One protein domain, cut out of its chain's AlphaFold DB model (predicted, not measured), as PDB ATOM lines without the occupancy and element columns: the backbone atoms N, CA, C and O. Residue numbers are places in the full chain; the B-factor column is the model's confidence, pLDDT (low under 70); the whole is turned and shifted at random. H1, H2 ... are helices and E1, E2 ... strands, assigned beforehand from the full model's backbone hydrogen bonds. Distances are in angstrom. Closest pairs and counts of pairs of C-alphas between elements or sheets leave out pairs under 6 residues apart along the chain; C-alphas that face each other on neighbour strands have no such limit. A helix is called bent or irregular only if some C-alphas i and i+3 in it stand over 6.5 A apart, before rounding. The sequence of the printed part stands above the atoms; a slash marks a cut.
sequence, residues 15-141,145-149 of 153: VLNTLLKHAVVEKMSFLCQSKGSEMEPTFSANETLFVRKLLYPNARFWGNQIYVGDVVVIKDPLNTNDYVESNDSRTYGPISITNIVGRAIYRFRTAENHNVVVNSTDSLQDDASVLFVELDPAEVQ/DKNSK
ATOM      1  N   VAL A  15       2.043   1.102 -20.553       58.88
ATOM      2  CA  VAL A  15       0.777   1.281 -19.826       58.88
ATOM      3  C   VAL A  15       0.351   2.746 -19.849       58.88
ATOM      4  O   VAL A  15      -0.805   3.028 -20.160       58.88
ATOM      5  N   LEU A  16       1.281   3.677 -19.601       56.94
ATOM      6  CA  LEU A  16       0.994   5.109 -19.700       56.94
ATOM      7  C   LEU A  16       0.620   5.496 -21.129       56.94
ATOM      8  O   LEU A  16      -0.366   6.193 -21.302       56.94
ATOM      9  N   ASN A  17       1.326   4.997 -22.145       57.94
ATOM     10  CA  ASN A  17       0.997   5.253 -23.550       57.94
ATOM     11  C   ASN A  17      -0.384   4.696 -23.930       57.94
ATOM     12  O   ASN A  17      -1.127   5.333 -24.662       57.94
ATOM     13  N   THR A  18      -0.769   3.528 -23.414       52.88
ATOM     14  CA  THR A  18      -2.088   2.933 -23.689       52.88
ATOM     15  C   THR A  18      -3.214   3.717 -23.010       52.88
ATOM     16  O   THR A  18      -4.234   3.992 -23.638       52.88
ATOM     17  N   LEU A  19      -3.011   4.151 -21.764       58.34
ATOM     18  CA  LEU A  19      -3.923   5.061 -21.063       58.34
ATOM     19  C   LEU A  19      -4.021   6.419 -21.764       58.34
ATOM     20  O   LEU A  19      -5.121   6.932 -21.931       58.34
ATOM     21  N   LEU A  20      -2.894   6.958 -22.230       55.72
ATOM     22  CA  LEU A  20      -2.826   8.206 -22.986       55.72
ATOM     23  C   LEU A  20      -3.571   8.076 -24.317       55.72
ATOM     24  O   LEU A  20      -4.392   8.919 -24.642       55.72
ATOM     25  N   LYS A  21      -3.371   6.972 -25.047       52.84
ATOM     26  CA  LYS A  21      -4.098   6.664 -26.288       52.84
ATOM     27  C   LYS A  21      -5.603   6.554 -26.074       52.84
ATOM     28  O   LYS A  21      -6.349   6.977 -26.945       52.84
ATOM     29  N   HIS A  22      -6.051   6.009 -24.942       51.00
ATOM     30  CA  HIS A  22      -7.476   5.954 -24.608       51.00
ATOM     31  C   HIS A  22      -8.031   7.301 -24.127       51.00
ATOM     32  O   HIS A  22      -9.158   7.633 -24.477       51.00
ATOM     33  N   ALA A  23      -7.247   8.103 -23.403       52.53
ATOM     34  CA  ALA A  23      -7.606   9.481 -23.056       52.53
ATOM     35  C   ALA A  23      -7.711  10.381 -24.300       52.53
ATOM     36  O   ALA A  23      -8.546  11.271 -24.340       52.53
ATOM     37  N   VAL A  24      -6.939  10.099 -25.352       52.09
ATOM     38  CA  VAL A  24      -6.997  10.802 -26.646       52.09
ATOM     39  C   VAL A  24      -8.289  10.508 -27.434       52.09
ATOM     40  O   VAL A  24      -8.642  11.283 -28.320       52.09
ATOM     41  N   VAL A  25      -9.037   9.439 -27.116       51.72
ATOM     42  CA  VAL A  25     -10.304   9.114 -27.813       51.72
ATOM     43  C   VAL A  25     -11.423  10.113 -27.475       51.72
ATOM     44  O   VAL A  25     -12.275  10.371 -28.322       51.72
ATOM     45  N   GLU A  26     -11.395  10.738 -26.296       61.12
ATOM     46  CA  GLU A  26     -12.304  11.829 -25.923       61.12
ATOM     47  C   GLU A  26     -11.498  12.993 -25.334       61.12
ATOM     48  O   GLU A  26     -10.943  12.853 -24.249       61.12
ATOM     49  N   LYS A  27     -11.461  14.159 -26.008       68.81
ATOM     50  CA  LYS A  27     -10.791  15.362 -25.472       68.81
ATOM     51  C   LYS A  27     -11.302  15.648 -24.048       68.81
ATOM     52  O   LYS A  27     -12.471  16.008 -23.839       68.81
ATOM     53  N   MET A  28     -10.405  15.504 -23.070       79.00
ATOM     54  CA  MET A  28     -10.657  15.796 -21.655       79.00
ATOM     55  C   MET A  28     -10.540  17.292 -21.360       79.00
ATOM     56  O   MET A  28     -10.677  17.714 -20.216       79.00
ATOM     57  N   SER A  29     -10.342  18.105 -22.391       88.19
ATOM     58  CA  SER A  29     -10.292  19.554 -22.325       88.19
ATOM     59  C   SER A  29     -11.387  20.218 -23.161       88.19
ATOM     60  O   SER A  29     -12.058  19.597 -23.992       88.19
ATOM     61  N   PHE A  30     -11.605  21.501 -22.905       90.00
ATOM     62  CA  PHE A  30     -12.405  22.387 -23.740       90.00
ATOM     63  C   PHE A  30     -11.864  23.813 -23.653       90.00
ATOM     64  O   PHE A  30     -11.105  24.147 -22.744       90.00
ATOM     65  N   LEU A  31     -12.267  24.652 -24.604       90.62
ATOM     66  CA  LEU A  31     -11.973  26.079 -24.586       90.62
ATOM     67  C   LEU A  31     -13.173  26.836 -24.021       90.62
ATOM     68  O   LEU A  31     -14.316  26.554 -24.394       90.62
ATOM     69  N   CYS A  32     -12.929  27.805 -23.147       87.69
ATOM     70  CA  CYS A  32     -13.933  28.789 -22.765       87.69
ATOM     71  C   CYS A  32     -13.348  30.192 -22.825       87.69
ATOM     72  O   CYS A  32     -12.159  30.384 -22.606       87.69
ATOM     73  N   GLN A  33     -14.190  31.173 -23.117       87.38
ATOM     74  CA  GLN A  33     -13.781  32.565 -23.078       87.38
ATOM     75  C   GLN A  33     -14.118  33.146 -21.706       87.38
ATOM     76  O   GLN A  33     -15.252  32.995 -21.234       87.38
ATOM     77  N   SER A  34     -13.151  33.805 -21.068       86.19
ATOM     78  CA  SER A  34     -13.408  34.620 -19.890       86.19
ATOM     79  C   SER A  34     -14.335  35.759 -20.299       86.19
ATOM     80  O   SER A  34     -14.099  36.487 -21.266       86.19
ATOM     81  N   LYS A  35     -15.441  35.899 -19.577       81.62
ATOM     82  CA  LYS A  35     -16.310  37.063 -19.713       81.62
ATOM     83  C   LYS A  35     -15.978  38.038 -18.588       81.62
ATOM     84  O   LYS A  35     -15.580  37.612 -17.505       81.62
ATOM     85  N   GLY A  36     -16.118  39.327 -18.904       77.62
ATOM     86  CA  GLY A  36     -15.931  40.475 -18.010       77.62
ATOM     87  C   GLY A  36     -14.595  40.555 -17.273       77.62
ATOM     88  O   GLY A  36     -13.599  39.977 -17.691       77.62
ATOM     89  N   SER A  37     -14.578  41.370 -16.217       81.06
ATOM     90  CA  SER A  37     -13.352  41.910 -15.606       81.06
ATOM     91  C   SER A  37     -13.098  41.409 -14.176       81.06
ATOM     92  O   SER A  37     -12.250  41.951 -13.472       81.06
ATOM     93  N   GLU A  38     -13.833  40.398 -13.717       81.56
ATOM     94  CA  GLU A  38     -13.848  39.982 -12.304       81.56
ATOM     95  C   GLU A  38     -12.535  39.349 -11.834       81.56
ATOM     96  O   GLU A  38     -12.229  39.361 -10.645       81.56
ATOM     97  N   MET A  39     -11.758  38.809 -12.776       86.06
ATOM     98  CA  MET A  39     -10.485  38.139 -12.516       86.06
ATOM     99  C   MET A  39      -9.265  38.960 -12.960       86.06
ATOM    100  O   MET A  39      -8.151  38.432 -12.979       86.06
ATOM    101  N   GLU A  40      -9.434  40.237 -13.312       85.69
ATOM    102  CA  GLU A  40      -8.303  41.129 -13.597       85.69
ATOM    103  C   GLU A  40      -7.457  41.351 -12.319       85.69
ATOM    104  O   GLU A  40      -8.007  41.438 -11.220       85.69
ATOM    105  N   PRO A  41      -6.115  41.445 -12.412       84.12
ATOM    106  CA  PRO A  41      -5.300  41.415 -13.630       84.12
ATOM    107  C   PRO A  41      -4.894  40.000 -14.083       84.12
ATOM    108  O   PRO A  41      -4.079  39.842 -14.992       84.12
ATOM    109  N   THR A  42      -5.382  38.955 -13.409       84.62
ATOM    110  CA  THR A  42      -4.984  37.564 -13.682       84.62
ATOM    111  C   THR A  42      -5.515  37.081 -15.025       84.62
ATOM    112  O   THR A  42      -4.785  36.412 -15.753       84.62
ATOM    113  N   PHE A  43      -6.751  37.430 -15.371       84.38
ATOM    114  CA  PHE A  43      -7.318  37.193 -16.694       84.38
ATOM    115  C   PHE A  43      -7.957  38.468 -17.193       84.38
ATOM    116  O   PHE A  43      -8.769  39.058 -16.474       84.38
ATOM    117  N   SER A  44      -7.623  38.863 -18.421       83.44
ATOM    118  CA  SER A  44      -8.340  39.955 -19.052       83.44
ATOM    119  C   SER A  44      -9.702  39.538 -19.564       83.44
ATOM    120  O   SER A  44      -9.970  38.357 -19.803       83.44
ATOM    121  N   ALA A  45     -10.567  40.528 -19.763       81.31
ATOM    122  CA  ALA A  45     -11.818  40.303 -20.466       81.31
ATOM    123  C   ALA A  45     -11.542  39.704 -21.856       81.31
ATOM    124  O   ALA A  45     -10.632  40.151 -22.561       81.31
ATOM    125  N   ASN A  46     -12.355  38.723 -22.251       83.81
ATOM    126  CA  ASN A  46     -12.320  38.048 -23.550       83.81
ATOM    127  C   ASN A  46     -11.073  37.189 -23.829       83.81
ATOM    128  O   ASN A  46     -10.809  36.881 -24.992       83.81
ATOM    129  N   GLU A  47     -10.331  36.770 -22.803       87.12
ATOM    130  CA  GLU A  47      -9.251  35.788 -22.961       87.12
ATOM    131  C   GLU A  47      -9.810  34.377 -23.141       87.12
ATOM    132  O   GLU A  47     -10.783  33.983 -22.499       87.12
ATOM    133  N   THR A  48      -9.160  33.580 -23.981       91.25
ATOM    134  CA  THR A  48      -9.524  32.179 -24.175       91.25
ATOM    135  C   THR A  48      -8.725  31.297 -23.226       91.25
ATOM    136  O   THR A  48      -7.497  31.323 -23.181       91.25
ATOM    137  N   LEU A  49      -9.428  30.487 -22.447       92.88
ATOM    138  CA  LEU A  49      -8.872  29.559 -21.475       92.88
ATOM    139  C   LEU A  49      -8.985  28.133 -21.997       92.88
ATOM    140  O   LEU A  49     -10.055  27.683 -22.408       92.88
ATOM    141  N   PHE A  50      -7.881  27.401 -21.917       93.62
ATOM    142  CA  PHE A  50      -7.858  25.957 -22.090       93.62
ATOM    143  C   PHE A  50      -8.122  25.300 -20.740       93.62
ATOM    144  O   PHE A  50      -7.350  25.451 -19.786       93.62
ATOM    145  N   VAL A  51      -9.245  24.595 -20.653       93.12
ATOM    146  CA  VAL A  51      -9.789  24.063 -19.408       93.12
ATOM    147  C   VAL A  51      -9.782  22.549 -19.461       93.12
ATOM    148  O   VAL A  51     -10.404  21.949 -20.336       93.12
ATOM    149  N   ARG A  52      -9.127  21.915 -18.490       91.25
ATOM    150  CA  ARG A  52      -9.201  20.472 -18.269       91.25
ATOM    151  C   ARG A  52     -10.468  20.146 -17.490       91.25
ATOM    152  O   ARG A  52     -10.670  20.651 -16.386       91.25
ATOM    153  N   LYS A  53     -11.306  19.266 -18.031       88.56
ATOM    154  CA  LYS A  53     -12.453  18.700 -17.319       88.56
ATOM    155  C   LYS A  53     -11.941  17.888 -16.138       88.56
ATOM    156  O   LYS A  53     -11.121  16.983 -16.295       88.56
ATOM    157  N   LEU A  54     -12.453  18.208 -14.959       83.38
ATOM    158  CA  LEU A  54     -12.201  17.422 -13.765       83.38
ATOM    159  C   LEU A  54     -13.347  16.431 -13.622       83.38
ATOM    160  O   LEU A  54     -14.480  16.789 -13.304       83.38
ATOM    161  N   LEU A  55     -13.061  15.175 -13.941       72.31
ATOM    162  CA  LEU A  55     -13.968  14.085 -13.620       72.31
ATOM    163  C   LEU A  55     -13.786  13.806 -12.141       72.31
ATOM    164  O   LEU A  55     -12.673  13.469 -11.774       72.31
ATOM    165  N   TYR A  56     -14.834  13.892 -11.323       66.19
ATOM    166  CA  TYR A  56     -14.779  13.487  -9.915       66.19
ATOM    167  C   TYR A  56     -15.194  12.013  -9.762       66.19
ATOM    168  O   TYR A  56     -16.347  11.744  -9.410       66.19
ATOM    169  N   PRO A  57     -14.323  11.012 -10.004       51.81
ATOM    170  CA  PRO A  57     -14.540   9.715  -9.394       51.81
ATOM    171  C   PRO A  57     -14.363   9.897  -7.884       51.81
ATOM    172  O   PRO A  57     -13.536  10.693  -7.446       51.81
ATOM    173  N   ASN A  58     -15.160   9.184  -7.088       48.91
ATOM    174  CA  ASN A  58     -15.105   9.209  -5.624       48.91
ATOM    175  C   ASN A  58     -13.665   9.406  -5.102       48.91
ATOM    176  O   ASN A  58     -12.816   8.540  -5.331       48.91
ATOM    177  N   ALA A  59     -13.425  10.501  -4.363       51.88
ATOM    178  CA  ALA A  59     -12.123  10.960  -3.834       51.88
ATOM    179  C   ALA A  59     -11.361   9.936  -2.956       51.88
ATOM    180  O   ALA A  59     -10.298  10.213  -2.412       51.88
ATOM    181  N   ARG A  60     -11.917   8.732  -2.796       47.25
ATOM    182  CA  ARG A  60     -11.299   7.580  -2.142       47.25
ATOM    183  C   ARG A  60     -10.216   6.894  -2.976       47.25
ATOM    184  O   ARG A  60      -9.408   6.188  -2.388       47.25
ATOM    185  N   PHE A  61     -10.229   7.031  -4.304       47.56
ATOM    186  CA  PHE A  61      -9.353   6.238  -5.185       47.56
ATOM    187  C   PHE A  61      -8.336   7.062  -5.973       47.56
ATOM    188  O   PHE A  61      -7.257   6.569  -6.281       47.56
ATOM    189  N   TRP A  62      -8.683   8.300  -6.300       53.94
ATOM    190  CA  TRP A  62      -7.826   9.282  -6.951       53.94
ATOM    191  C   TRP A  62      -7.906  10.499  -6.030       53.94
ATOM    192  O   TRP A  62      -9.019  10.863  -5.658       53.94
ATOM    193  N   GLY A  63      -6.773  11.013  -5.544       57.59
ATOM    194  CA  GLY A  63      -6.721  12.039  -4.492       57.59
ATOM    195  C   GLY A  63      -7.472  13.335  -4.826       57.59
ATOM    196  O   GLY A  63      -8.174  13.437  -5.832       57.59
ATOM    197  N   ASN A  64      -7.336  14.349  -3.969       63.09
ATOM    198  CA  ASN A  64      -7.941  15.653  -4.229       63.09
ATOM    199  C   ASN A  64      -7.492  16.179  -5.596       63.09
ATOM    200  O   ASN A  64      -6.314  16.384  -5.825       63.09
ATOM    201  N   GLN A  65      -8.443  16.407  -6.498       75.06
ATOM    202  CA  GLN A  65      -8.145  16.938  -7.827       75.06
ATOM    203  C   GLN A  65      -8.021  18.457  -7.846       75.06
ATOM    204  O   GLN A  65      -7.707  19.004  -8.891       75.06
ATOM    205  N   ILE A  66      -8.339  19.138  -6.746       86.69
ATOM    206  CA  ILE A  66      -8.350  20.595  -6.648       86.69
ATOM    207  C   ILE A  66      -7.658  20.976  -5.355       86.69
ATOM    208  O   ILE A  66      -7.963  20.425  -4.290       86.69
ATOM    209  N   TYR A  67      -6.766  21.946  -5.460       90.38
ATOM    210  CA  TYR A  67      -5.982  22.461  -4.356       90.38
ATOM    211  C   TYR A  67      -6.187  23.968  -4.208       90.38
ATOM    212  O   TYR A  67      -6.627  24.666  -5.124       90.38
ATOM    213  N   VAL A  68      -5.868  24.486  -3.022       92.19
ATOM    214  CA  VAL A  68      -5.861  25.933  -2.791       92.19
ATOM    215  C   VAL A  68      -4.846  26.578  -3.737       92.19
ATOM    216  O   VAL A  68      -3.703  26.132  -3.815       92.19
ATOM    217  N   GLY A  69      -5.274  27.630  -4.436       91.81
ATOM    218  CA  GLY A  69      -4.477  28.309  -5.462       91.81
ATOM    219  C   GLY A  69      -4.792  27.875  -6.895       91.81
ATOM    220  O   GLY A  69      -4.263  28.476  -7.822       91.81
ATOM    221  N   ASP A  70      -5.663  26.882  -7.094       93.69
ATOM    222  CA  ASP A  70      -6.135  26.513  -8.428       93.69
ATOM    223  C   ASP A  70      -7.201  27.485  -8.956       93.69
ATOM    224  O   ASP A  70      -8.120  27.888  -8.239       93.69
ATOM    225  N   VAL A  71      -7.124  27.788 -10.251       93.94
ATOM    226  CA  VAL A  71      -8.155  28.504 -11.004       93.94
ATOM    227  C   VAL A  71      -9.124  27.500 -11.613       93.94
ATOM    228  O   VAL A  71      -8.763  26.689 -12.471       93.94
ATOM    229  N   VAL A  72     -10.389  27.586 -11.216       93.25
ATOM    230  CA  VAL A  72     -11.423  26.640 -11.638       93.25
ATOM    231  C   VAL A  72     -12.588  27.330 -12.332       93.25
ATOM    232  O   VAL A  72     -12.983  28.438 -11.980       93.25
ATOM    233  N   VAL A  73     -13.162  26.646 -13.318       91.38
ATOM    234  CA  VAL A  73     -14.413  27.038 -13.964       91.38
ATOM    235  C   VAL A  73     -15.555  26.378 -13.217       91.38
ATOM    236  O   VAL A  73     -15.557  25.161 -13.020       91.38
ATOM    237  N   ILE A  74     -16.538  27.173 -12.818       90.25
ATOM    238  CA  ILE A  74     -17.661  26.728 -11.998       90.25
ATOM    239  C   ILE A  74     -18.971  26.912 -12.757       90.25
ATOM    240  O   ILE A  74     -19.110  27.817 -13.578       90.25
ATOM    241  N   LYS A  75     -19.938  26.033 -12.498       86.88
ATOM    242  CA  LYS A  75     -21.329  26.254 -12.894       86.88
ATOM    243  C   LYS A  75     -21.846  27.446 -12.104       86.88
ATOM    244  O   LYS A  75     -21.600  27.499 -10.899       86.88
ATOM    245  N   ASP A  76     -22.567  28.340 -12.773       83.50
ATOM    246  CA  ASP A  76     -23.174  29.500 -12.128       83.50
ATOM    247  C   ASP A  76     -24.034  29.042 -10.930       83.50
ATOM    248  O   ASP A  76     -24.999  28.292 -11.120       83.50
ATOM    249  N   PRO A  77     -23.668  29.426  -9.692       77.12
ATOM    250  CA  PRO A  77     -24.401  29.015  -8.505       77.12
ATOM    251  C   PRO A  77     -25.762  29.710  -8.376       77.12
ATOM    252  O   PRO A  77     -26.636  29.177  -7.692       77.12
ATOM    253  N   LEU A  78     -25.965  30.864  -9.021       76.12
ATOM    254  CA  LEU A  78     -27.196  31.655  -8.919       76.12
ATOM    255  C   LEU A  78     -28.111  31.516 -10.147       76.12
ATOM    256  O   LEU A  78     -29.282  31.877 -10.061       76.12
ATOM    257  N   ASN A  79     -27.625  30.935 -11.253       68.75
ATOM    258  CA  ASN A  79     -28.316  30.882 -12.555       68.75
ATOM    259  C   ASN A  79     -28.817  32.268 -13.012       68.75
ATOM    260  O   ASN A  79     -29.912  32.398 -13.567       68.75
ATOM    261  N   THR A  80     -28.050  33.315 -12.728       64.19
ATOM    262  CA  THR A  80     -28.414  34.706 -12.998       64.19
ATOM    263  C   THR A  80     -27.681  35.203 -14.235       64.19
ATOM    264  O   THR A  80     -26.459  35.162 -14.298       64.19
ATOM    265  N   ASN A  81     -28.423  35.764 -15.193       61.03
ATOM    266  CA  ASN A  81     -27.845  36.444 -16.361       61.03
ATOM    267  C   ASN A  81     -27.247  37.829 -16.027       61.03
ATOM    268  O   ASN A  81     -26.799  38.527 -16.936       61.03
ATOM    269  N   ASP A  82     -27.268  38.237 -14.754       55.38
ATOM    270  CA  ASP A  82     -26.835  39.561 -14.316       55.38
ATOM    271  C   ASP A  82     -25.339  39.589 -13.999       55.38
ATOM    272  O   ASP A  82     -24.825  38.839 -13.168       55.38
ATOM    273  N   TYR A  83     -24.654  40.515 -14.666       53.62
ATOM    274  CA  TYR A  83     -23.231  40.789 -14.523       53.62
ATOM    275  C   TYR A  83     -22.991  41.709 -13.317       53.62
ATOM    276  O   TYR A  83     -22.668  42.887 -13.466       53.62
ATOM    277  N   VAL A  84     -23.240  41.207 -12.106       55.56
ATOM    278  CA  VAL A  84     -22.904  41.946 -10.881       55.56
ATOM    279  C   VAL A  84     -21.407  41.805 -10.648       55.56
ATOM    280  O   VAL A  84     -20.928  40.687 -10.504       55.56
ATOM    281  N   GLU A  85     -20.680  42.925 -10.611       56.00
ATOM    282  CA  GLU A  85     -19.231  42.931 -10.395       56.00
ATOM    283  C   GLU A  85     -18.848  42.098  -9.157       56.00
ATOM    284  O   GLU A  85     -19.180  42.451  -8.025       56.00
ATOM    285  N   SER A  86     -18.108  41.007  -9.385       63.16
ATOM    286  CA  SER A  86     -17.531  40.136  -8.351       63.16
ATOM    287  C   SER A  86     -18.563  39.282  -7.607       63.16
ATOM    288  O   SER A  86     -18.618  39.239  -6.375       63.16
ATOM    289  N   ASN A  87     -19.365  38.533  -8.364       77.50
ATOM    290  CA  ASN A  87     -20.191  37.477  -7.794       77.50
ATOM    291  C   ASN A  87     -19.327  36.251  -7.438       77.50
ATOM    292  O   ASN A  87     -19.093  35.367  -8.263       77.50
ATOM    293  N   ASP A  88     -18.829  36.198  -6.201       85.44
ATOM    294  CA  ASP A  88     -18.018  35.089  -5.694       85.44
ATOM    295  C   ASP A  88     -18.578  34.463  -4.402       85.44
ATOM    296  O   ASP A  88     -19.665  34.793  -3.925       85.44
ATOM    297  N   SER A  89     -17.831  33.517  -3.826       89.38
ATOM    298  CA  SER A  89     -18.238  32.783  -2.620       89.38
ATOM    299  C   SER A  89     -18.514  33.653  -1.386       89.38
ATOM    300  O   SER A  89     -19.152  33.181  -0.447       89.38
ATOM    301  N   ARG A  90     -18.097  34.925  -1.361       87.81
ATOM    302  CA  ARG A  90     -18.490  35.884  -0.314       87.81
ATOM    303  C   ARG A  90     -19.975  36.246  -0.412       87.81
ATOM    304  O   ARG A  90     -20.572  36.587   0.604       87.81
ATOM    305  N   THR A  91     -20.558  36.129  -1.603       86.19
ATOM    306  CA  THR A  91     -21.967  36.412  -1.900       86.19
ATOM    307  C   THR A  91     -22.827  35.155  -1.789       86.19
ATOM    308  O   THR A  91     -23.839  35.168  -1.093       86.19
ATOM    309  N   TYR A  92     -22.429  34.054  -2.438       85.38
ATOM    310  CA  TYR A  92     -23.231  32.817  -2.492       85.38
ATOM    311  C   TYR A  92     -22.760  31.705  -1.539       85.38
ATOM    312  O   TYR A  92     -23.383  30.646  -1.471       85.38
ATOM    313  N   GLY A  93     -21.684  31.927  -0.783       89.56
ATOM    314  CA  GLY A  93     -21.102  30.935   0.120       89.56
ATOM    315  C   GLY A  93     -20.221  29.892  -0.586       89.56
ATOM    316  O   GLY A  93     -19.909  30.004  -1.772       89.56
ATOM    317  N   PRO A  94     -19.771  28.853   0.138       90.56
ATOM    318  CA  PRO A  94     -19.007  27.758  -0.451       90.56
ATOM    319  C   PRO A  94     -19.835  26.970  -1.473       90.56
ATOM    320  O   PRO A  94     -20.982  26.610  -1.211       90.56
ATOM    321  N   ILE A  95     -19.232  26.632  -2.613       88.44
ATOM    322  CA  ILE A  95     -19.858  25.787  -3.638       88.44
ATOM    323  C   ILE A  95     -19.468  24.319  -3.464       88.44
ATOM    324  O   ILE A  95     -18.370  23.993  -3.011       88.44
ATOM    325  N   SER A  96     -20.363  23.414  -3.867       87.69
ATOM    326  CA  SER A  96     -20.046  21.987  -3.934       87.69
ATOM    327  C   SER A  96     -19.004  21.715  -5.019       87.69
ATOM    328  O   SER A  96     -19.062  22.281  -6.110       87.69
ATOM    329  N   ILE A  97     -18.107  20.761  -4.768       83.62
ATOM    330  CA  ILE A  97     -17.112  20.311  -5.748       83.62
ATOM    331  C   ILE A  97     -17.757  19.816  -7.056       83.62
ATOM    332  O   ILE A  97     -17.210  20.001  -8.135       83.62
ATOM    333  N   THR A  98     -18.982  19.286  -6.992       84.25
ATOM    334  CA  THR A  98     -19.763  18.850  -8.166       84.25
ATOM    335  C   THR A  98     -20.183  19.988  -9.102       84.25
ATOM    336  O   THR A  98     -20.623  19.745 -10.232       84.25
ATOM    337  N   ASN A  99     -20.103  21.233  -8.629       87.50
ATOM    338  CA  ASN A  99     -20.370  22.430  -9.420       87.50
ATOM    339  C   ASN A  99     -19.122  22.932 -10.144       87.50
ATOM    340  O   ASN A  99     -19.250  23.774 -11.025       87.50
ATOM    341  N   ILE A 100     -17.938  22.402  -9.842       88.81
ATOM    342  CA  ILE A 100     -16.717  22.761 -10.552       88.81
ATOM    343  C   ILE A 100     -16.649  21.947 -11.850       88.81
ATOM    344  O   ILE A 100     -16.625  20.722 -11.832       88.81
ATOM    345  N   VAL A 101     -16.642  22.631 -12.991       89.12
ATOM    346  CA  VAL A 101     -16.656  22.039 -14.340       89.12
ATOM    347  C   VAL A 101     -15.267  21.550 -14.746       89.12
ATOM    348  O   VAL A 101     -15.123  20.506 -15.385       89.12
ATOM    349  N   GLY A 102     -14.236  22.310 -14.392       91.12
ATOM    350  CA  GLY A 102     -12.868  22.010 -14.779       91.12
ATOM    351  C   GLY A 102     -11.868  23.008 -14.215       91.12
ATOM    352  O   GLY A 102     -12.249  23.995 -13.588       91.12
ATOM    353  N   ARG A 103     -10.587  22.754 -14.461       93.44
ATOM    354  CA  ARG A 103      -9.475  23.629 -14.081       93.44
ATOM    355  C   ARG A 103      -8.923  24.333 -15.310       93.44
ATOM    356  O   ARG A 103      -8.673  23.683 -16.325       93.44
ATOM    357  N   ALA A 104      -8.737  25.645 -15.227       94.25
ATOM    358  CA  ALA A 104      -8.060  26.405 -16.271       94.25
ATOM    359  C   ALA A 104      -6.555  26.136 -16.176       94.25
ATOM    360  O   ALA A 104      -5.957  26.342 -15.123       94.25
ATOM    361  N   ILE A 105      -5.948  25.646 -17.256       94.12
ATOM    362  CA  ILE A 105      -4.548  25.183 -17.260       94.12
ATOM    363  C   ILE A 105      -3.670  25.962 -18.244       94.12
ATOM    364  O   ILE A 105      -2.450  25.991 -18.100       94.12
ATOM    365  N   TYR A 106      -4.278  26.658 -19.204       93.94
ATOM    366  CA  TYR A 106      -3.586  27.557 -20.125       93.94
ATOM    367  C   TYR A 106      -4.486  28.740 -20.484       93.94
ATOM    368  O   TYR A 106      -5.706  28.580 -20.539       93.94
ATOM    369  N   ARG A 107      -3.899  29.908 -20.744       91.94
ATOM    370  CA  ARG A 107      -4.616  31.105 -21.197       91.94
ATOM    371  C   ARG A 107      -4.019  31.658 -22.487       91.94
ATOM    372  O   ARG A 107      -2.803  31.631 -22.676       91.94
ATOM    373  N   PHE A 108      -4.887  32.189 -23.334       90.25
ATOM    374  CA  PHE A 108      -4.584  32.833 -24.603       90.25
ATOM    375  C   PHE A 108      -5.222  34.218 -24.615       90.25
ATOM    376  O   PHE A 108      -6.443  34.351 -24.556       90.25
ATOM    377  N   ARG A 109      -4.386  35.254 -24.692       84.31
ATOM    378  CA  ARG A 109      -4.834  36.641 -24.853       84.31
ATOM    379  C   ARG A 109      -4.591  37.142 -26.267       84.31
ATOM    380  O   ARG A 109      -5.443  37.792 -26.856       84.31
ATOM    381  N   THR A 110      -3.407  36.861 -26.800       81.44
ATOM    382  CA  THR A 110      -3.043  37.110 -28.200       81.44
ATOM    383  C   THR A 110      -2.114  36.000 -28.682       81.44
ATOM    384  O   THR A 110      -1.652  35.185 -27.880       81.44
ATOM    385  N   ALA A 111      -1.780  35.999 -29.974       77.62
ATOM    386  CA  ALA A 111      -0.812  35.058 -30.531       77.62
ATOM    387  C   ALA A 111       0.584  35.138 -29.883       77.62
ATOM    388  O   ALA A 111       1.310  34.153 -29.899       77.62
ATOM    389  N   GLU A 112       0.944  36.279 -29.290       80.44
ATOM    390  CA  GLU A 112       2.235  36.489 -28.616       80.44
ATOM    391  C   GLU A 112       2.113  36.497 -27.084       80.44
ATOM    392  O   GLU A 112       3.107  36.381 -26.370       80.44
ATOM    393  N   ASN A 113       0.892  36.636 -26.562       84.44
ATOM    394  CA  ASN A 113       0.613  36.711 -25.133       84.44
ATOM    395  C   ASN A 113      -0.299  35.554 -24.728       84.44
ATOM    396  O   ASN A 113      -1.526  35.680 -24.691       84.44
ATOM    397  N   HIS A 114       0.325  34.414 -24.468       88.81
ATOM    398  CA  HIS A 114      -0.326  33.201 -24.004       88.81
ATOM    399  C   HIS A 114       0.632  32.420 -23.097       88.81
ATOM    400  O   HIS A 114       1.853  32.470 -23.268       88.81
ATOM    401  N   ASN A 115       0.105  31.726 -22.092       91.88
ATOM    402  CA  ASN A 115       0.921  31.039 -21.091       91.88
ATOM    403  C   ASN A 115       0.114  30.047 -20.245       91.88
ATOM    404  O   ASN A 115      -1.113  30.081 -20.181       91.88
ATOM    405  N   VAL A 116       0.849  29.179 -19.547       92.75
ATOM    406  CA  VAL A 116       0.300  28.281 -18.523       92.75
ATOM    407  C   VAL A 116      -0.310  29.111 -17.391       92.75
ATOM    408  O   VAL A 116       0.271  30.112 -16.961       92.75
ATOM    409  N   VAL A 117      -1.478  28.687 -16.906       94.06
ATOM    410  CA  VAL A 117      -2.134  29.305 -15.746       94.06
ATOM    411  C   VAL A 117      -1.404  28.889 -14.474       94.06
ATOM    412  O   VAL A 117      -1.121  27.711 -14.267       94.06
ATOM    413  N   VAL A 118      -1.100  29.858 -13.612       94.00
ATOM    414  CA  VAL A 118      -0.419  29.605 -12.338       94.00
ATOM    415  C   VAL A 118      -1.411  28.981 -11.353       94.00
ATOM    416  O   VAL A 118      -2.181  29.691 -10.716       94.00
ATOM    417  N   ASN A 119      -1.383  27.652 -11.263       94.38
ATOM    418  CA  ASN A 119      -2.137  26.841 -10.304       94.38
ATOM    419  C   ASN A 119      -1.216  26.326  -9.183       94.38
ATOM    420  O   ASN A 119      -0.022  26.640  -9.144       94.38
ATOM    421  N   SER A 120      -1.752  25.504  -8.277       93.81
ATOM    422  CA  SER A 120      -0.949  24.797  -7.274       93.81
ATOM    423  C   SER A 120       0.123  23.893  -7.904       93.81
ATOM    424  O   SER A 120      -0.004  23.445  -9.045       93.81
ATOM    425  N   THR A 121       1.188  23.594  -7.152       92.44
ATOM    426  CA  THR A 121       2.291  22.739  -7.626       92.44
ATOM    427  C   THR A 121       1.817  21.346  -8.035       92.44
ATOM    428  O   THR A 121       2.247  20.849  -9.075       92.44
ATOM    429  N   ASP A 122       0.908  20.749  -7.260       88.38
ATOM    430  CA  ASP A 122       0.341  19.431  -7.556       88.38
ATOM    431  C   ASP A 122      -0.471  19.461  -8.863       88.38
ATOM    432  O   ASP A 122      -0.216  18.667  -9.770       88.38
ATOM    433  N   SER A 123      -1.364  20.444  -9.030       90.12
ATOM    434  CA  SER A 123      -2.148  20.605 -10.263       90.12
ATOM    435  C   SER A 123      -1.271  20.876 -11.489       90.12
ATOM    436  O   SER A 123      -1.483  20.274 -12.540       90.12
ATOM    437  N   LEU A 124      -0.240  21.720 -11.366       90.19
ATOM    438  CA  LEU A 124       0.712  21.971 -12.455       90.19
ATOM    439  C   LEU A 124       1.434  20.689 -12.894       90.19
ATOM    440  O   LEU A 124       1.646  20.480 -14.090       90.19
ATOM    441  N   GLN A 125       1.798  19.824 -11.944       87.06
ATOM    442  CA  GLN A 125       2.429  18.543 -12.246       87.06
ATOM    443  C   GLN A 125       1.454  17.571 -12.926       87.06
ATOM    444  O   GLN A 125       1.825  16.914 -13.903       87.06
ATOM    445  N   ASP A 126       0.209  17.518 -12.458       85.06
ATOM    446  CA  ASP A 126      -0.833  16.639 -12.994       85.06
ATOM    447  C   ASP A 126      -1.305  17.036 -14.398       85.06
ATOM    448  O   ASP A 126      -1.744  16.179 -15.173       85.06
ATOM    449  N   ASP A 127      -1.246  18.324 -14.737       87.69
ATOM    450  CA  ASP A 127      -1.723  18.872 -16.013       87.69
ATOM    451  C   ASP A 127      -0.671  18.863 -17.123       87.69
ATOM    452  O   ASP A 127      -1.016  19.017 -18.297       87.69
ATOM    453  N   ALA A 128       0.599  18.633 -16.785       86.44
ATOM    454  CA  ALA A 128       1.703  18.687 -17.739       86.44
ATOM    455  C   ALA A 128       1.511  17.736 -18.934       86.44
ATOM    456  O   ALA A 128       1.795  18.101 -20.074       86.44
ATOM    457  N   SER A 129       0.997  16.525 -18.695       83.75
ATOM    458  CA  SER A 129       0.747  15.548 -19.761       83.75
ATOM    459  C   SER A 129      -0.425  15.938 -20.661       83.75
ATOM    460  O   SER A 129      -0.361  15.712 -21.866       83.75
ATOM    461  N   VAL A 130      -1.468  16.561 -20.106       86.12
ATOM    462  CA  VAL A 130      -2.632  17.030 -20.871       86.12
ATOM    463  C   VAL A 130      -2.232  18.195 -21.764       86.12
ATOM    464  O   VAL A 130      -2.551  18.188 -22.948       86.12
ATOM    465  N   LEU A 131      -1.462  19.152 -21.235       87.62
ATOM    466  CA  LEU A 131      -0.904  20.243 -22.035       87.62
ATOM    467  C   LEU A 131      -0.015  19.712 -23.164       87.62
ATOM    468  O   LEU A 131      -0.128  20.169 -24.291       87.62
ATOM    469  N   PHE A 132       0.837  18.724 -22.885       85.44
ATOM    470  CA  PHE A 132       1.737  18.166 -23.896       85.44
ATOM    471  C   PHE A 132       1.006  17.444 -25.039       85.44
ATOM    472  O   PHE A 132       1.507  17.416 -26.160       85.44
ATOM    473  N   VAL A 133      -0.145  16.830 -24.757       84.69
ATOM    474  CA  VAL A 133      -0.856  15.977 -25.723       84.69
ATOM    475  C   VAL A 133      -2.000  16.694 -26.425       84.69
ATOM    476  O   VAL A 133      -2.226  16.449 -27.607       84.69
ATOM    477  N   GLU A 134      -2.747  17.533 -25.710       87.25
ATOM    478  CA  GLU A 134      -3.995  18.114 -26.216       87.25
ATOM    479  C   GLU A 134      -3.867  19.581 -26.633       87.25
ATOM    480  O   GLU A 134      -4.703  20.054 -27.406       87.25
ATOM    481  N   LEU A 135      -2.869  20.316 -26.126       87.62
ATOM    482  CA  LEU A 135      -2.723  21.728 -26.456       87.62
ATOM    483  C   LEU A 135      -2.028  21.892 -27.809       87.62
ATOM    484  O   LEU A 135      -0.817  21.715 -27.920       87.62
ATOM    485  N   ASP A 136      -2.791  22.327 -28.808       85.56
ATOM    486  CA  ASP A 136      -2.253  22.901 -30.039       85.56
ATOM    487  C   ASP A 136      -2.518  24.418 -30.048       85.56
ATOM    488  O   ASP A 136      -3.647  24.849 -30.306       85.56
ATOM    489  N   PRO A 137      -1.503  25.254 -29.760       77.12
ATOM    490  CA  PRO A 137      -1.654  26.708 -29.750       77.12
ATOM    491  C   PRO A 137      -2.184  27.288 -31.068       77.12
ATOM    492  O   PRO A 137      -2.906  28.285 -31.039       77.12
ATOM    493  N   ALA A 138      -1.864  26.673 -32.213       78.12
ATOM    494  CA  ALA A 138      -2.312  27.152 -33.517       78.12
ATOM    495  C   ALA A 138      -3.814  26.898 -33.725       78.12
ATOM    496  O   ALA A 138      -4.515  27.750 -34.277       78.12
ATOM    497  N   GLU A 139      -4.339  25.767 -33.237       74.69
ATOM    498  CA  GLU A 139      -5.781  25.489 -33.259       74.69
ATOM    499  C   GLU A 139      -6.567  26.497 -32.412       74.69
ATOM    500  O   GLU A 139      -7.654  26.923 -32.811       74.69
ATOM    501  N   VAL A 140      -6.031  26.893 -31.254       76.38
ATOM    502  CA  VAL A 140      -6.714  27.840 -30.359       76.38
ATOM    503  C   VAL A 140      -6.821  29.224 -31.003       76.38
ATOM    504  O   VAL A 140      -7.915  29.785 -31.051       76.38
ATOM    505  N   GLN A 141      -5.733  29.719 -31.598       72.25
ATOM    506  CA  GLN A 141      -5.708  31.013 -32.293       72.25
ATOM    507  C   GLN A 141      -6.710  31.073 -33.459       72.25
ATOM    508  O   GLN A 141      -7.448  32.046 -33.604       72.25
ATOM    509  N   ASP A 145      -9.989  33.730 -33.794       60.69
ATOM    510  CA  ASP A 145     -10.171  34.535 -35.005       60.69
ATOM    511  C   ASP A 145     -11.546  34.322 -35.651       60.69
ATOM    512  O   ASP A 145     -12.191  35.281 -36.089       60.69
ATOM    513  N   LYS A 146     -12.027  33.074 -35.705       60.31
ATOM    514  CA  LYS A 146     -13.364  32.748 -36.231       60.31
ATOM    515  C   LYS A 146     -14.476  33.311 -35.351       60.31
ATOM    516  O   LYS A 146     -15.457  33.820 -35.890       60.31
ATOM    517  N   ASN A 147     -14.324  33.245 -34.030       57.97
ATOM    518  CA  ASN A 147     -15.314  33.770 -33.091       57.97
ATOM    519  C   ASN A 147     -15.382  35.311 -33.154       57.97
ATOM    520  O   ASN A 147     -16.471  35.877 -33.137       57.97
ATOM    521  N   SER A 148     -14.246  35.994 -33.365       57.09
ATOM    522  CA  SER A 148     -14.211  37.458 -33.552       57.09
ATOM    523  C   SER A 148     -14.945  37.937 -34.816       57.09
ATOM    524  O   SER A 148     -15.577  38.992 -34.809       57.09
ATOM    525  N   LYS A 149     -14.910  37.148 -35.899       53.31
ATOM    526  CA  LYS A 149     -15.540  37.487 -37.190       53.31
ATOM    527  C   LYS A 149     -17.035  37.157 -37.254       53.31
ATOM    528  O   LYS A 149     -17.714  37.650 -38.147       53.31
TER     529      LYS A 149
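What this domain is: This is residues 15 to 141 and 145 to 149 of the 153 residues of an uncharacterized protein of Chenopodium quinoa (UniProt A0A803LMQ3). A small, strongly twisted sheet of five strands makes the core, built round the bent strand E4, with the irregular helix H3 running across it and long loops reaching out from it. H1 lies at one end of the longest axis and the loop of residues 79 to 86 towards the other, H4 only grazes the sheet, H5 lies beyond H4, and residues 58 to 63 stick out free. The printed part has 132 residues with five named helices and five named strands, in the order H1 E1 E2 E3 H2 E4 E5 H3 H4 H5; the class is mixed, helices and strands, though under half of the residues are in named elements. The sheet is branched and its neighbour pairs are antiparallel: E1 and E2, E2 and E4, E3 and E4, E4 and E5. The whole is compact, with a radius of gyration of the C-alphas of 15.7 A, and spans 48 by 40 by 24 A.

Where its parts are: H1, residues 15 to 23, begins at C-alpha 15 at (0.777, 1.281, -19.826) and is 12.2 A long from first to last C-alpha. E1, residues 29 to 33, is 13.5 A long, and E2, residues 48 to 53, is 15.4 A long. E3 is residues 72 to 74, and H2 is residues 89 to 92. E4, residues 100 to 108, is the longest strand at 21.1 A; it bends by 66 degrees at residue 105, whose C-alpha is at (-4.548, 25.183, -17.260). E5 is residues 114 to 116. H3, residues 121 to 134, is 20.2 A long and irregular: C-alphas 126 and 129 are 7.0 A apart. H4 is residues 137 to 141, and H5, residues 145 to 149, ends at C-alpha 149 at (-15.540, 37.487, -37.190).

How they stand to each other: E4 has three neighbours in staggered pairing: E2 lies on one side of it, beside residues 102 to 108, and E3 and E5 lie on the other side, beside residues 100 to 104 and 105 to 108. E2 and E4 stand at 141 degrees between their directions, with N 50 and O 106 2.8 A apart, within hydrogen-bond range. E3 and E4 have N 73 and O 102 at 2.8 A. The hairpin E4 and E5 has N 107 and O 115 at 2.8 A. On the other side of E2 lies the edge strand E1; the hairpin E1 and E2 has N 30 and O 51 at 2.9 A. H3 is on the sheet at a height of 8.7 A. It lies only just over E2 and E4, with 3 of its C-alphas falling on each, and runs across the strands at 69 degrees to E2 on the local plane. The closest C-alphas of E4 and H3 are those of Ile 105 and Asp 127, 7.0 A apart. H4 only grazes the sheet; its closest C-alphas with E4 are those of Val 140 and Phe 108, 7.9 A apart. H1 is near H3, with 7 pairs of C-alphas within 10 A, and is not on the sheet. H2 and H5 are not on it either; H4 and H5 meet only through their link. In H1, H4 and H5 every O i to N i+4 pair is within hydrogen-bond range and in H3 8 of 10 are, while H2 is too short for such a pair and its one O i to N i+3 pair is not within range.

The domain as a whole: The two C-alphas farthest apart are those of Val 15 and Val 84, 47.9 A. Residues 142 to 144 are cut out, and C-alphas 141 and 145 across the cut are 6.3 A apart. The links E1 to E2, E2 to E3 and E3 to H2 are long, with 14, 18 and 14 residues. The mean pLDDT of the printed part is 78.7, and confidence is low, under 70, in residues 15 to 27, 56 to 64, 79 to 86 and 145 to 149.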